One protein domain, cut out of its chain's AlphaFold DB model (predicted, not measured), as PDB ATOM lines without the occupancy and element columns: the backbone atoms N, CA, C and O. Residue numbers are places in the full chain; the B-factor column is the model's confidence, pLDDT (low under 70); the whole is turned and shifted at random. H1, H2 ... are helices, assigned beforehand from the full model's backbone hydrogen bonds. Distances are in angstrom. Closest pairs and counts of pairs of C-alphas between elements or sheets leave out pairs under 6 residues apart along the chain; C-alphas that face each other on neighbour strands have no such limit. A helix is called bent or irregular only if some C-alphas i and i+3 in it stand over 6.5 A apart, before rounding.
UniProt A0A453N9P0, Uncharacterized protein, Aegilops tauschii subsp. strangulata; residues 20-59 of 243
ATOM      1  N   SER A  20       9.564 -58.002  -4.749       85.88
ATOM      2  CA  SER A  20       9.044 -58.184  -6.113       85.88
ATOM      3  C   SER A  20       7.608 -57.670  -6.300       85.88
ATOM      4  O   SER A  20       7.254 -57.200  -7.383       85.88
ATOM      5  N   ARG A  21       6.771 -57.729  -5.254       88.94
ATOM      6  CA  ARG A  21       5.396 -57.208  -5.299       88.94
ATOM      7  C   ARG A  21       5.379 -55.687  -5.303       88.94
ATOM      8  O   ARG A  21       4.577 -55.102  -6.027       88.94
ATOM      9  N   ASP A  22       6.272 -55.068  -4.543       91.69
ATOM     10  CA  ASP A  22       6.382 -53.612  -4.498       91.69
ATOM     11  C   ASP A  22       6.889 -53.052  -5.828       91.69
ATOM     12  O   ASP A  22       6.325 -52.082  -6.327       91.69
ATOM     13  N   LEU A  23       7.851 -53.723  -6.473       92.25
ATOM     14  CA  LEU A  23       8.301 -53.351  -7.816       92.25
ATOM     15  C   LEU A  23       7.160 -53.409  -8.842       92.25
ATOM     16  O   LEU A  23       6.994 -52.480  -9.626       92.25
ATOM     17  N   ARG A  24       6.341 -54.470  -8.817       93.88
ATOM     18  CA  ARG A  24       5.181 -54.596  -9.719       93.88
ATOM     19  C   ARG A  24       4.180 -53.461  -9.517       93.88
ATOM     20  O   ARG A  24       3.776 -52.841 -10.489       93.88
ATOM     21  N   ARG A  25       3.866 -53.119  -8.264       93.25
ATOM     22  CA  ARG A  25       2.986 -51.981  -7.939       93.25
ATOM     23  C   ARG A  25       3.547 -50.647  -8.437       93.25
ATOM     24  O   ARG A  25       2.785 -49.793  -8.881       93.25
ATOM     25  N   LEU A  26       4.865 -50.471  -8.369       96.44
ATOM     26  CA  LEU A  26       5.557 -49.281  -8.865       96.44
ATOM     27  C   LEU A  26       5.463 -49.169 -10.392       96.44
ATOM     28  O   LEU A  26       5.133 -48.103 -10.909       96.44
ATOM     29  N   LEU A  27       5.696 -50.276 -11.100       96.12
ATOM     30  CA  LEU A  27       5.568 -50.350 -12.556       96.12
ATOM     31  C   LEU A  27       4.119 -50.132 -13.011       96.12
ATOM     32  O   LEU A  27       3.892 -49.354 -13.936       96.12
ATOM     33  N   ASP A  28       3.142 -50.730 -12.324       96.44
ATOM     34  CA  ASP A  28       1.715 -50.527 -12.605       96.44
ATOM     35  C   ASP A  28       1.307 -49.057 -12.407       96.44
ATOM     36  O   ASP A  28       0.598 -48.476 -13.233       96.44
ATOM     37  N   GLY A  29       1.805 -48.417 -11.342       96.88
ATOM     38  CA  GLY A  29       1.602 -46.990 -11.094       96.88
ATOM     39  C   GLY A  29       2.227 -46.108 -12.179       96.88
ATOM     40  O   GLY A  29       1.580 -45.186 -12.676       96.88
ATOM     41  N   ALA A  30       3.455 -46.414 -12.600       94.56
ATOM     42  CA  ALA A  30       4.133 -45.690 -13.673       94.56
ATOM     43  C   ALA A  30       3.412 -45.845 -15.021       94.56
ATOM     44  O   ALA A  30       3.247 -44.862 -15.744       94.56
ATOM     45  N   ALA A  31       2.918 -47.045 -15.339       94.00
ATOM     46  CA  ALA A  31       2.146 -47.303 -16.551       94.00
ATOM     47  C   ALA A  31       0.827 -46.516 -16.573       94.00
ATOM     48  O   ALA A  31       0.456 -45.954 -17.605       94.00
ATOM     49  N   LEU A  32       0.136 -46.410 -15.430       96.25
ATOM     50  CA  LEU A  32      -1.054 -45.567 -15.291       96.25
ATOM     51  C   LEU A  32      -0.748 -44.090 -15.563       96.25
ATOM     52  O   LEU A  32      -1.479 -43.445 -16.316       96.25
ATOM     53  N   VAL A  33       0.345 -43.570 -14.997       93.75
ATOM     54  CA  VAL A  33       0.784 -42.185 -15.222       93.75
ATOM     55  C   VAL A  33       1.154 -41.956 -16.686       93.75
ATOM     56  O   VAL A  33       0.714 -40.970 -17.272       93.75
ATOM     57  N   ALA A  34       1.897 -42.876 -17.305       89.88
ATOM     58  CA  ALA A  34       2.258 -42.791 -18.718       89.88
ATOM     59  C   ALA A  34       1.018 -42.795 -19.626       89.88
ATOM     60  O   ALA A  34       0.933 -42.006 -20.565       89.88
ATOM     61  N   ARG A  35       0.016 -43.628 -19.315       89.50
ATOM     62  CA  ARG A  35      -1.252 -43.674 -20.056       89.50
ATOM     63  C   ARG A  35      -2.049 -42.377 -19.921       89.50
ATOM     64  O   ARG A  35      -2.664 -41.940 -20.888       89.50
ATOM     65  N   GLU A  36      -2.050 -41.763 -18.743       89.31
ATOM     66  CA  GLU A  36      -2.695 -40.464 -18.523       89.31
ATOM     67  C   GLU A  36      -1.946 -39.329 -19.231       89.31
ATOM     68  O   GLU A  36      -2.569 -38.484 -19.875       89.31
ATOM     69  N   ALA A  37      -0.613 -39.345 -19.191       79.50
ATOM     70  CA  ALA A  37       0.215 -38.407 -19.938       79.50
ATOM     71  C   ALA A  37      -0.059 -38.523 -21.441       79.50
ATOM     72  O   ALA A  37      -0.308 -37.508 -22.083       79.50
ATOM     73  N   ALA A  38      -0.129 -39.746 -21.977       80.81
ATOM     74  CA  ALA A  38      -0.463 -40.012 -23.375       80.81
ATOM     75  C   ALA A  38      -1.860 -39.498 -23.771       80.81
ATOM     76  O   ALA A  38      -2.031 -39.014 -24.883       80.81
ATOM     77  N   ARG A  39      -2.855 -39.539 -22.871       83.06
ATOM     78  CA  ARG A  39      -4.194 -38.974 -23.138       83.06
ATOM     79  C   ARG A  39      -4.213 -37.448 -23.217       83.06
ATOM     80  O   ARG A  39      -5.023 -36.895 -23.949       83.06
ATOM     81  N   ARG A  40      -3.359 -36.769 -22.447       78.00
ATOM     82  CA  ARG A  40      -3.245 -35.293 -22.449       78.00
ATOM     83  C   ARG A  40      -2.269 -34.769 -23.501       78.00
ATOM     84  O   ARG A  40      -2.201 -33.574 -23.756       78.00
ATOM     85  N   SER A  41      -1.504 -35.682 -24.070       67.00
ATOM     86  CA  SER A  41      -0.441 -35.474 -25.030       67.00
ATOM     87  C   SER A  41      -1.014 -35.535 -26.443       67.00
ATOM     88  O   SER A  41      -1.277 -36.627 -26.944       67.00
ATOM     89  N   SER A  42      -1.182 -34.401 -27.131       62.94
ATOM     90  CA  SER A  42      -1.376 -34.439 -28.586       62.94
ATOM     91  C   SER A  42      -0.127 -35.074 -29.208       62.94
ATOM     92  O   SER A  42       0.973 -34.524 -29.147       62.94
ATOM     93  N   GLY A  43      -0.302 -36.282 -29.750       67.12
ATOM     94  CA  GLY A  43       0.751 -37.259 -30.050       67.12
ATOM     95  C   GLY A  43       2.010 -36.804 -30.813       67.12
ATOM     96  O   GLY A  43       3.060 -37.383 -30.543       67.12
ATOM     97  N   PRO A  44       1.996 -35.813 -31.728       72.94
ATOM     98  CA  PRO A  44       3.195 -35.523 -32.520       72.94
ATOM     99  C   PRO A  44       4.268 -34.694 -31.792       72.94
ATOM    100  O   PRO A  44       5.459 -34.919 -32.015       72.94
ATOM    101  N   ASP A  45       3.901 -33.771 -30.902       74.56
ATOM    102  CA  ASP A  45       4.867 -32.806 -30.340       74.56
ATOM    103  C   ASP A  45       5.674 -33.382 -29.171       74.56
ATOM    104  O   ASP A  45       6.841 -33.037 -28.950       74.56
ATOM    105  N   ILE A  46       5.083 -34.330 -28.444       76.56
ATOM    106  CA  ILE A  46       5.738 -35.001 -27.317       76.56
ATOM    107  C   ILE A  46       6.689 -36.088 -27.805       76.56
ATOM    108  O   ILE A  46       7.773 -36.231 -27.252       76.56
ATOM    109  N   LEU A  47       6.358 -36.782 -28.898       80.12
ATOM    110  CA  LEU A  47       7.304 -37.683 -29.557       80.12
ATOM    111  C   LEU A  47       8.507 -36.916 -30.106       80.12
ATOM    112  O   LEU A  47       9.636 -37.341 -29.891       80.12
ATOM    113  N   ARG A  48       8.295 -35.759 -30.747       81.88
ATOM    114  CA  ARG A  48       9.397 -34.920 -31.248       81.88
ATOM    115  C   ARG A  48      10.279 -34.385 -30.124       81.88
ATOM    116  O   ARG A  48      11.495 -34.460 -30.239       81.88
ATOM    117  N   SER A  49       9.694 -33.885 -29.034       80.88
ATOM    118  CA  SER A  49      10.467 -33.381 -27.888       80.88
ATOM    119  C   SER A  49      11.153 -34.494 -27.092       80.88
ATOM    120  O   SER A  49      12.295 -34.310 -26.684       80.88
ATOM    121  N   ALA A  50      10.520 -35.658 -26.924       84.75
ATOM    122  CA  ALA A  50      11.138 -36.821 -26.288       84.75
ATOM    123  C   ALA A  50      12.273 -37.397 -27.139       84.75
ATOM    124  O   ALA A  50      13.322 -37.730 -26.596       84.75
ATOM    125  N   LEU A  51      12.096 -37.473 -28.462       86.69
ATOM    126  CA  LEU A  51      13.146 -37.892 -29.385       86.69
ATOM    127  C   LEU A  51      14.311 -36.898 -29.351       86.69
ATOM    128  O   LEU A  51      15.446 -37.322 -29.187       86.69
ATOM    129  N   LEU A  52      14.027 -35.591 -29.414       85.56
ATOM    130  CA  LEU A  52      15.037 -34.534 -29.334       85.56
ATOM    131  C   LEU A  52      15.803 -34.579 -28.002       85.56
ATOM    132  O   LEU A  52      17.028 -34.492 -27.993       85.56
ATOM    133  N   ALA A  53      15.101 -34.776 -26.883       83.06
ATOM    134  CA  ALA A  53      15.709 -34.921 -25.562       83.06
ATOM    135  C   ALA A  53      16.523 -36.217 -25.431       83.06
ATOM    136  O   ALA A  53      17.586 -36.215 -24.820       83.06
ATOM    137  N   ALA A  54      16.056 -37.324 -26.014       84.94
ATOM    138  CA  ALA A  54      16.781 -38.590 -26.015       84.94
ATOM    139  C   ALA A  54      18.055 -38.506 -26.865       84.94
ATOM    140  O   ALA A  54      19.096 -39.011 -26.451       84.94
ATOM    141  N   THR A  55      18.006 -37.833 -28.017       82.19
ATOM    142  CA  THR A  55      19.187 -37.603 -28.859       82.19
ATOM    143  C   THR A  55      20.178 -36.631 -28.222       82.19
ATOM    144  O   THR A  55      21.385 -36.803 -28.394       82.19
ATOM    145  N   ASP A  56      19.690 -35.664 -27.444       75.56
ATOM    146  CA  ASP A  56      20.527 -34.750 -26.661       75.56
ATOM    147  C   ASP A  56      21.216 -35.483 -25.500       75.56
ATOM    148  O   ASP A  56      22.439 -35.444 -25.365       75.56
ATOM    149  N   LEU A  57      20.459 -36.276 -24.731       77.50
ATOM    150  CA  LEU A  57      20.997 -37.085 -23.632       77.50
ATOM    151  C   LEU A  57      21.989 -38.153 -24.120       77.50
ATOM    152  O   LEU A  57      22.983 -38.428 -23.453       77.50
ATOM    153  N   ALA A  58      21.742 -38.740 -25.294       80.44
ATOM    154  CA  ALA A  58      22.654 -39.685 -25.931       80.44
ATOM    155  C   ALA A  58      23.914 -39.011 -26.513       80.44
ATOM    156  O   ALA A  58      24.779 -39.700 -27.055       80.44
ATOM    157  N   GLY A  59      24.024 -37.679 -26.435       75.38
ATOM    158  CA  GLY A  59      25.147 -36.918 -26.981       75.38
ATOM    159  C   GLY A  59      25.237 -36.969 -28.509       75.38
ATOM    160  O   GLY A  59      26.273 -36.613 -29.071       75.38
TER     161      GLY A  59
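AT A GLANCE: This is residues 20 to 59 of the 243 residues of an uncharacterized protein of Aegilops tauschii subsp. strangulata (UniProt A0A453N9P0). Two helices, H1 then H2, meet at a corner near the end of H1 and the start of H2 and open away from each other as a wide, flat V, with no packing between the two arms. The printed part has 40 residues with two named helices and no named strand, class all helix. It is only just loose, close to extended, with a radius of gyration of the C-alphas of 13.4 A, and spans 34 by 27 by 6 A.

HOW THE PARTS SIT: H1, residues 20 to 40, and H2, residues 43 to 57, meet only through their link. Residues 20 to 36 of H1 stand free, as do residues 47 to 59, of which 47 to 57 belong to H2. In H1 every O i to N i+4 pair is within hydrogen-bond range; in H2 10 of 11 are.

IN THESE COORDINATES: H1 begins at C-alpha 20 (9.044, -58.184, -6.113) and measures 30.7 A. H2 measures 21.2 A and ends at C-alpha 57 (20.997, -37.085, -23.632). H2 is neither bent nor irregular, but only just: C-alphas 43 and 46 are 6.1 A apart.

THE WHOLE: The two farthest C-alphas, of Arg 21 and Gly 59, are 35.7 A apart. The printed part has no cut, and its one link is tight. Mean pLDDT of the printed part is 84.5; residues 41 to 43 are under 70.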